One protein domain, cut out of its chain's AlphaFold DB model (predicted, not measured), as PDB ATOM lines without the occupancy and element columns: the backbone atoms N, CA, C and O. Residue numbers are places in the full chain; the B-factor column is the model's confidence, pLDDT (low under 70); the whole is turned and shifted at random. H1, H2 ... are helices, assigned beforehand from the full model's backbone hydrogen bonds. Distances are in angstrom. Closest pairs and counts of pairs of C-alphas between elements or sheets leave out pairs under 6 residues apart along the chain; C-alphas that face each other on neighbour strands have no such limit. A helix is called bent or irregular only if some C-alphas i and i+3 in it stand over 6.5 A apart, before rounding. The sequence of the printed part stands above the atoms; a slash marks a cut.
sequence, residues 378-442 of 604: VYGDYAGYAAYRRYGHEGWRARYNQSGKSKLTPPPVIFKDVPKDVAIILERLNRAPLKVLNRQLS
ATOM      1  N   VAL A 378     236.626 237.438 247.480       76.06
ATOM      2  CA  VAL A 378     235.849 237.957 248.621       76.06
ATOM      3  C   VAL A 378     234.385 238.248 248.272       76.06
ATOM      4  O   VAL A 378     233.490 237.970 249.068       76.06
ATOM      5  N   TYR A 379     234.123 238.830 247.103       74.38
ATOM      6  CA  TYR A 379     232.798 239.323 246.698       74.38
ATOM      7  C   TYR A 379     232.198 238.547 245.525       74.38
ATOM      8  O   TYR A 379     231.091 238.862 245.084       74.38
ATOM      9  N   GLY A 380     232.913 237.543 245.028       71.44
ATOM     10  CA  GLY A 380     232.502 236.669 243.943       71.44
ATOM     11  C   GLY A 380     232.770 237.230 242.545       71.44
ATOM     12  O   GLY A 380     233.207 236.480 241.694       71.44
ATOM     13  N   ASP A 381     232.544 238.515 242.271       70.00
ATOM     14  CA  ASP A 381     232.920 239.192 241.018       70.00
ATOM     15  C   ASP A 381     232.887 240.723 241.208       70.00
ATOM     16  O   ASP A 381     232.427 241.234 242.233       70.00
ATOM     17  N   TYR A 382     233.358 241.493 240.220       73.56
ATOM     18  CA  TYR A 382     233.283 242.963 240.274       73.56
ATOM     19  C   TYR A 382     231.844 243.488 240.334       73.56
ATOM     20  O   TYR A 382     231.587 244.517 240.956       73.56
ATOM     21  N   ALA A 383     230.893 242.788 239.716       70.94
ATOM     22  CA  ALA A 383     229.488 243.177 239.743       70.94
ATOM     23  C   ALA A 383     228.832 242.891 241.108       70.94
ATOM     24  O   ALA A 383     227.992 243.658 241.571       70.94
ATOM     25  N   GLY A 384     229.245 241.825 241.780       74.38
ATOM     26  CA  GLY A 384     228.930 241.478 243.156       74.38
ATOM     27  C   GLY A 384     229.533 242.503 244.094       74.38
ATOM     28  O   GLY A 384     228.819 243.049 244.929       74.38
ATOM     29  N   TYR A 385     230.793 242.876 243.881       79.69
ATOM     30  CA  TYR A 385     231.400 243.989 244.596       79.69
ATOM     31  C   TYR A 385     230.607 245.290 244.407       79.69
ATOM     32  O   TYR A 385     230.233 245.929 245.386       79.69
ATOM     33  N   ALA A 386     230.243 245.656 243.178       77.12
ATOM     34  CA  ALA A 386     229.417 246.833 242.914       77.12
ATOM     35  C   ALA A 386     228.029 246.743 243.580       77.12
ATOM     36  O   ALA A 386     227.559 247.733 244.142       77.12
ATOM     37  N   ALA A 387     227.387 245.571 243.572       73.94
ATOM     38  CA  ALA A 387     226.107 245.337 244.240       73.94
ATOM     39  C   ALA A 387     226.224 245.474 245.764       73.94
ATOM     40  O   ALA A 387     225.403 246.154 246.375       73.94
ATOM     41  N   TYR A 388     227.278 244.912 246.361       79.88
ATOM     42  CA  TYR A 388     227.610 245.091 247.773       79.88
ATOM     43  C   TYR A 388     227.794 246.573 248.115       79.88
ATOM     44  O   TYR A 388     227.259 247.070 249.101       79.88
ATOM     45  N   ARG A 389     228.502 247.311 247.262       81.00
ATOM     46  CA  ARG A 389     228.789 248.729 247.480       81.00
ATOM     47  C   ARG A 389     227.584 249.649 247.303       81.00
ATOM     48  O   ARG A 389     227.550 250.696 247.940       81.00
ATOM     49  N   ARG A 390     226.617 249.287 246.453       76.69
ATOM     50  CA  ARG A 390     225.394 250.077 246.211       76.69
ATOM     51  C   ARG A 390     224.254 249.732 247.166       76.69
ATOM     52  O   ARG A 390     223.468 250.608 247.500       76.69
ATOM     53  N   TYR A 391     224.158 248.471 247.574       73.31
ATOM     54  CA  TYR A 391     222.960 247.917 248.211       73.31
ATOM     55  C   TYR A 391     223.274 247.064 249.451       73.31
ATOM     56  O   TYR A 391     222.414 246.335 249.947       73.31
ATOM     57  N   GLY A 392     224.518 247.107 249.935       72.88
ATOM     58  CA  GLY A 392     224.966 246.352 251.098       72.88
ATOM     59  C   GLY A 392     224.917 244.835 250.905       72.88
ATOM     60  O   GLY A 392     224.842 244.300 249.794       72.88
ATOM     61  N   HIS A 393     224.951 244.118 252.025       71.88
ATOM     62  CA  HIS A 393     224.929 242.654 252.043       71.88
ATOM     63  C   HIS A 393     223.659 242.068 251.414       71.88
ATOM     64  O   HIS A 393     223.712 241.000 250.802       71.88
ATOM     65  N   GLU A 394     222.526 242.761 251.530       65.62
ATOM     66  CA  GLU A 394     221.250 242.292 250.993       65.62
ATOM     67  C   GLU A 394     221.220 242.320 249.468       65.62
ATOM     68  O   GLU A 394     220.834 241.324 248.857       65.62
ATOM     69  N   GLY A 395     221.696 243.394 248.831       68.31
ATOM     70  CA  GLY A 395     221.761 243.443 247.370       68.31
ATOM     71  C   GLY A 395     222.816 242.508 246.779       68.31
ATOM     72  O   GLY A 395     222.580 241.903 245.730       68.31
ATOM     73  N   TRP A 396     223.939 242.303 247.475       75.12
ATOM     74  CA  TRP A 396     224.904 241.260 247.112       75.12
ATOM     75  C   TRP A 396     224.270 239.861 247.172       75.12
ATOM     76  O   TRP A 396     224.325 239.102 246.201       75.12
ATOM     77  N   ARG A 397     223.590 239.537 248.280       67.56
ATOM     78  CA  ARG A 397     222.916 238.244 248.472       67.56
ATOM     79  C   ARG A 397     221.796 238.044 247.449       67.56
ATOM     80  O   ARG A 397     221.660 236.951 246.906       67.56
ATOM     81  N   ALA A 398     221.027 239.088 247.141       65.88
ATOM     82  CA  ALA A 398     219.966 239.048 246.137       65.88
ATOM     83  C   ALA A 398     220.492 238.747 244.723       65.88
ATOM     84  O   ALA A 398     219.789 238.105 243.941       65.88
ATOM     85  N   ARG A 399     221.725 239.165 244.399       66.00
ATOM     86  CA  ARG A 399     222.410 238.815 243.146       66.00
ATOM     87  C   ARG A 399     222.846 237.347 243.139       66.00
ATOM     88  O   ARG A 399     222.539 236.631 242.189       66.00
ATOM     89  N   TYR A 400     223.506 236.879 244.199       62.16
ATOM     90  CA  TYR A 400     224.062 235.521 244.240       62.16
ATOM     91  C   TYR A 400     223.010 234.416 244.428       62.16
ATOM     92  O   TYR A 400     223.114 233.359 243.801       62.16
ATOM     93  N   ASN A 401     221.941 234.672 245.187       59.00
ATOM     94  CA  ASN A 401     220.858 233.705 245.408       59.00
ATOM     95  C   ASN A 401     220.018 233.400 244.150       59.00
ATOM     96  O   ASN A 401     219.352 232.370 244.107       59.00
ATOM     97  N   GLN A 402     220.051 234.228 243.096       50.47
ATOM     98  CA  GLN A 402     219.283 233.968 241.863       50.47
ATOM     99  C   GLN A 402     219.831 232.812 241.007       50.47
ATOM    100  O   GLN A 402     219.101 232.319 240.144       50.47
ATOM    101  N   SER A 403     221.076 232.387 241.250       49.69
ATOM    102  CA  SER A 403     221.819 231.403 240.446       49.69
ATOM    103  C   SER A 403     221.650 229.939 240.883       49.69
ATOM    104  O   SER A 403     222.189 229.052 240.227       49.69
ATOM    105  N   GLY A 404     220.953 229.662 241.994       44.41
ATOM    106  CA  GLY A 404     220.758 228.299 242.522       44.41
ATOM    107  C   GLY A 404     222.034 227.576 242.992       44.41
ATOM    108  O   GLY A 404     221.959 226.416 243.379       44.41
ATOM    109  N   LYS A 405     223.205 228.233 242.973       48.78
ATOM    110  CA  LYS A 405     224.523 227.599 243.183       48.78
ATOM    111  C   LYS A 405     225.198 227.861 244.539       48.78
ATOM    112  O   LYS A 405     226.342 227.454 244.721       48.78
ATOM    113  N   SER A 406     224.580 228.540 245.503       46.62
ATOM    114  CA  SER A 406     225.361 229.045 246.644       46.62
ATOM    115  C   SER A 406     225.476 228.071 247.830       46.62
ATOM    116  O   SER A 406     224.592 228.011 248.679       46.62
ATOM    117  N   LYS A 407     226.631 227.392 247.933       45.25
ATOM    118  CA  LYS A 407     227.280 227.003 249.207       45.25
ATOM    119  C   LYS A 407     228.202 228.118 249.747       45.25
ATOM    120  O   LYS A 407     229.029 227.858 250.616       45.25
ATOM    121  N   LEU A 408     228.131 229.337 249.209       49.34
ATOM    122  CA  LEU A 408     229.011 230.430 249.623       49.34
ATOM    123  C   LEU A 408     228.457 231.072 250.899       49.34
ATOM    124  O   LEU A 408     227.326 231.566 250.930       49.34
ATOM    125  N   THR A 409     229.266 231.020 251.956       48.34
ATOM    126  CA  THR A 409     229.068 231.718 253.230       48.34
ATOM    127  C   THR A 409     228.790 233.206 252.979       48.34
ATOM    128  O   THR A 409     229.313 233.782 252.021       48.34
ATOM    129  N   PRO A 410     227.961 233.862 253.810       47.81
ATOM    130  CA  PRO A 410     227.721 235.291 253.657       47.81
ATOM    131  C   PRO A 410     229.042 236.048 253.858       47.81
ATOM    132  O   PRO A 410     229.769 235.707 254.792       47.81
ATOM    133  N   PRO A 411     229.370 237.081 253.057       53.09
ATOM    134  CA  PRO A 411     230.466 237.961 253.409       53.09
ATOM    135  C   PRO A 411     230.014 238.673 254.679       53.09
ATOM    136  O   PRO A 411     228.936 239.274 254.703       53.09
ATOM    137  N   PRO A 412     230.782 238.530 255.757       54.59
ATOM    138  CA  PRO A 412     231.500 239.705 256.207       54.59
ATOM    139  C   PRO A 412     232.898 239.299 256.673       54.59
ATOM    140  O   PRO A 412     233.040 238.518 257.602       54.59
ATOM    141  N   VAL A 413     233.933 239.842 256.032       52.59
ATOM    142  CA  VAL A 413     235.292 239.899 256.594       52.59
ATOM    143  C   VAL A 413     235.774 238.565 257.189       52.59
ATOM    144  O   VAL A 413     235.876 238.396 258.400       52.59
ATOM    145  N   ILE A 414     236.159 237.624 256.332       51.03
ATOM    146  CA  ILE A 414     237.191 236.662 256.725       51.03
ATOM    147  C   ILE A 414     238.386 236.919 255.817       51.03
ATOM    148  O   ILE A 414     238.641 236.207 254.856       51.03
ATOM    149  N   PHE A 415     239.144 237.967 256.148       59.56
ATOM    150  CA  PHE A 415     240.483 238.191 255.595       59.56
ATOM    151  C   PHE A 415     241.503 237.155 256.092       59.56
ATOM    152  O   PHE A 415     242.692 237.332 255.873       59.56
ATOM    153  N   LYS A 416     241.079 236.091 256.791       59.56
ATOM    154  CA  LYS A 416     241.991 235.124 257.415       59.56
ATOM    155  C   LYS A 416     242.960 234.510 256.401       59.56
ATOM    156  O   LYS A 416     244.129 234.342 256.728       59.56
ATOM    157  N   ASP A 417     242.478 234.276 255.180       68.50
ATOM    158  CA  ASP A 417     243.255 233.694 254.080       68.50
ATOM    159  C   ASP A 417     243.705 234.747 253.045       68.50
ATOM    160  O   ASP A 417     244.335 234.418 252.040       68.50
ATOM    161  N   VAL A 418     243.407 236.029 253.289       78.88
ATOM    162  CA  VAL A 418     243.831 237.152 252.446       78.88
ATOM    163  C   VAL A 418     245.103 237.765 253.046       78.88
ATOM    164  O   VAL A 418     245.125 238.070 254.240       78.88
ATOM    165  N   PRO A 419     246.166 237.999 252.255       82.94
ATOM    166  CA  PRO A 419     247.358 238.694 252.729       82.94
ATOM    167  C   PRO A 419     247.004 240.029 253.396       82.94
ATOM    168  O   PRO A 419     246.156 240.777 252.903       82.94
ATOM    169  N   LYS A 420     247.649 240.342 254.527       84.25
ATOM    170  CA  LYS A 420     247.304 241.515 255.356       84.25
ATOM    171  C   LYS A 420     247.335 242.826 254.565       84.25
ATOM    172  O   LYS A 420     246.465 243.672 254.734       84.25
ATOM    173  N   ASP A 421     248.318 242.977 253.685       83.88
ATOM    174  CA  ASP A 421     248.468 244.118 252.782       83.88
ATOM    175  C   ASP A 421     247.290 244.251 251.803       83.88
ATOM    176  O   ASP A 421     246.787 245.354 251.590       83.88
ATOM    177  N   VAL A 422     246.780 243.133 251.284       86.81
ATOM    178  CA  VAL A 422     245.596 243.108 250.413       86.81
ATOM    179  C   VAL A 422     244.324 243.430 251.192       86.81
ATOM    180  O   VAL A 422     243.492 244.199 250.713       86.81
ATOM    181  N   ALA A 423     244.176 242.890 252.403       86.94
ATOM    182  CA  ALA A 423     243.037 243.175 253.269       86.94
ATOM    183  C   ALA A 423     242.907 244.682 253.554       86.94
ATOM    184  O   ALA A 423     241.830 245.253 253.383       86.94
ATOM    185  N   ILE A 424     244.024 245.346 253.878       87.19
ATOM    186  CA  ILE A 424     244.080 246.801 254.084       87.19
ATOM    187  C   ILE A 424     243.612 247.556 252.832       87.19
ATOM    188  O   ILE A 424     242.848 248.518 252.939       87.19
ATOM    189  N   ILE A 425     244.037 247.126 251.639       89.00
ATOM    190  CA  ILE A 425     243.593 247.731 250.375       89.00
ATOM    191  C   ILE A 425     242.079 247.559 250.211       89.00
ATOM    192  O   ILE A 425     241.378 248.541 249.974       89.00
ATOM    193  N   LEU A 426     241.548 246.346 250.386       87.75
ATOM    194  CA  LEU A 426     240.114 246.070 250.246       87.75
ATOM    195  C   LEU A 426     239.262 246.877 251.243       87.75
ATOM    196  O   LEU A 426     238.209 247.398 250.869       87.75
ATOM    197  N   GLU A 427     239.725 247.049 252.482       86.62
ATOM    198  CA  GLU A 427     239.068 247.915 253.467       86.62
ATOM    199  C   GLU A 427     239.045 249.386 253.036       86.62
ATOM    200  O   GLU A 427     238.006 250.046 253.147       86.62
ATOM    201  N   ARG A 428     240.158 249.906 252.500       87.94
ATOM    202  CA  ARG A 428     240.210 251.273 251.953       87.94
ATOM    203  C   ARG A 428     239.242 251.443 250.789       87.94
ATOM    204  O   ARG A 428     238.502 252.426 250.759       87.94
ATOM    205  N   LEU A 429     239.182 250.473 249.875       87.44
ATOM    206  CA  LEU A 429     238.232 250.503 248.761       87.44
ATOM    207  C   LEU A 429     236.786 250.520 249.262       87.44
ATOM    208  O   LEU A 429     235.981 251.293 248.750       87.44
ATOM    209  N   ASN A 430     236.450 249.731 250.286       85.69
ATOM    210  CA  ASN A 430     235.104 249.709 250.868       85.69
ATOM    211  C   ASN A 430     234.673 251.060 251.443       85.69
ATOM    212  O   ASN A 430     233.502 251.423 251.326       85.69
ATOM    213  N   ARG A 431     235.614 251.811 252.024       85.06
ATOM    214  CA  ARG A 431     235.369 253.142 252.599       85.06
ATOM    215  C   ARG A 431     235.373 254.261 251.553       85.06
ATOM    216  O   ARG A 431     234.755 255.298 251.769       85.06
ATOM    217  N   ALA A 432     236.049 254.070 250.422       85.88
ATOM    218  CA  ALA A 432     236.188 255.092 249.389       85.88
ATOM    219  C   ALA A 432     234.862 255.385 248.657       85.88
ATOM    220  O   ALA A 432     234.125 254.448 248.355       85.88
ATOM    221  N   PRO A 433     234.548 256.638 248.277       84.50
ATOM    222  CA  PRO A 433     233.314 256.949 247.551       84.50
ATOM    223  C   PRO A 433     233.197 256.191 246.215       84.50
ATOM    224  O   PRO A 433     234.144 256.162 245.428       84.50
ATOM    225  N   LEU A 434     232.014 255.640 245.905       78.12
ATOM    226  CA  LEU A 434     231.785 254.826 244.694       78.12
ATOM    227  C   LEU A 434     232.179 255.562 243.399       78.12
ATOM    228  O   LEU A 434     232.763 254.978 242.493       78.12
ATOM    229  N   LYS A 435     231.926 256.876 243.339       78.25
ATOM    230  CA  LYS A 435     232.295 257.735 242.202       78.25
ATOM    231  C   LYS A 435     233.810 257.777 241.959       78.25
ATOM    232  O   LYS A 435     234.238 257.821 240.809       78.25
ATOM    233  N   VAL A 436     234.616 257.757 243.025       80.00
ATOM    234  CA  VAL A 436     236.086 257.728 242.932       80.00
ATOM    235  C   VAL A 436     236.540 256.376 242.391       80.00
ATOM    236  O   VAL A 436     237.367 256.321 241.485       80.00
ATOM    237  N   LEU A 437     235.934 255.292 242.870       79.62
ATOM    238  CA  LEU A 437     236.273 253.938 242.441       79.62
ATOM    239  C   LEU A 437     235.885 253.663 240.991       79.62
ATOM    240  O   LEU A 437     236.694 253.122 240.248       79.62
ATOM    241  N   ASN A 438     234.700 254.092 240.549       76.88
ATOM    242  CA  ASN A 438     234.300 253.958 239.146       76.88
ATOM    243  C   ASN A 438     235.239 254.754 238.228       76.88
ATOM    244  O   ASN A 438     235.607 254.273 237.158       76.88
ATOM    245  N   ARG A 439     235.675 255.942 238.670       79.25
ATOM    246  CA  ARG A 439     236.627 256.778 237.927       79.25
ATOM    247  C   ARG A 439     238.009 256.135 237.824       79.25
ATOM    248  O   ARG A 439     238.626 256.255 236.771       79.25
ATOM    249  N   GLN A 440     238.500 255.493 238.883       80.75
ATOM    250  CA  GLN A 440     239.860 254.947 238.916       80.75
ATOM    251  C   GLN A 440     239.950 253.499 238.406       80.75
ATOM    252  O   GLN A 440     240.867 253.206 237.649       80.75
ATOM    253  N   LEU A 441     239.002 252.624 238.758       75.00
ATOM    254  CA  LEU A 441     239.079 251.163 238.569       75.00
ATOM    255  C   LEU A 441     238.070 250.591 237.555       75.00
ATOM    256  O   LEU A 441     238.044 249.383 237.345       75.00
ATOM    257  N   SER A 442     237.228 251.418 236.920       64.62
ATOM    258  CA  SER A 442     236.242 250.963 235.917       64.62
ATOM    259  C   SER A 442     235.310 249.831 236.390       64.62
ATOM    260  O   SER A 442     235.003 248.908 235.636       64.62
TER     261      SER A 442
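AT A GLANCE: This is residues 378 to 442 of the 604 residues of an uncharacterized protein of Candidatus Aminicenantes bacterium (UniProt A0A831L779). Two V shapes stand with their points near each other: a bent helix, H1, whose arms H1a and H1b fold back on one another, and a wider V of two helices, H2 and H3, beside the end of H1a. A long link with no named element, residues 404 to 419, runs from the far end of H1b to the far end of H2, and contacts between the two Vs are few. The printed part has 65 residues with three named helices, in the order H1, H2, H3, and no named strand; the class is all helix. The whole is compact, with a radius of gyration of the C-alphas of 12.4 A and spans of 32 by 27 by 16 A.

IN THESE COORDINATES: By its hydrogen bonds H1, residues 382 to 403, was assigned as one helix, but it is bent: C-alphas 390 and 393 are 9.5 A apart. Arm H1a, residues 382 to 390, begins with C-alpha 382 at (233.283, 242.963, 240.274) and is 12.2 A long from first to last C-alpha. Residues 391 and 392 belong to neither arm. Arm H1b, residues 393 to 403, is 16.5 A long and ends with C-alpha 403 at (221.819, 231.403, 240.446). After residues 404 to 419, H2 takes residues 420 to 431 over 16.9 A. H3, residues 434 to 441, is 10.2 A long and ends with C-alpha 441 at (239.079, 251.163, 238.569).

HOW THE PARTS SIT: H1a and H1b touch, with the C-alphas of Tyr 388 and Trp 396 closest at 4.7 A; they run opposite ways at a steep tilt of 38 degrees. H1a is close to H2 but not clearly touching it: their closest C-alphas, of Arg 389 and Asn 430, are 7.2 A apart. These two run the same way at a steep tilt of 49 degrees. Arg 389 also gives the closest pair of H1a and H3, its C-alpha 7.3 A from that of Leu 434. H1a and H3 are likewise close but not clearly touching, opposite ways at a shallow tilt of 21 degrees. H2 and H3 are close but not clearly touching too, with the C-alphas of Leu 429 and Leu 437 closest at 7.5 A, opposite ways at a steep tilt of 46 degrees. H1b is apart from both H2 and H3. In H1a, H2 and H3 every O i to N i+4 pair is within hydrogen-bond range; in H1b 5 of 7 are.

THE WHOLE: The two C-alphas farthest apart, those of Gly 404 and Asp 421, are 33.5 A apart. The printed part has no cut. The link from H1 to H2 is long, with 16 residues, and the link from H2 to H3 is tight, with 2. The mean pLDDT of the printed part is 71.1; residues 394 to 395, 397 to 417 and 442 are under 70.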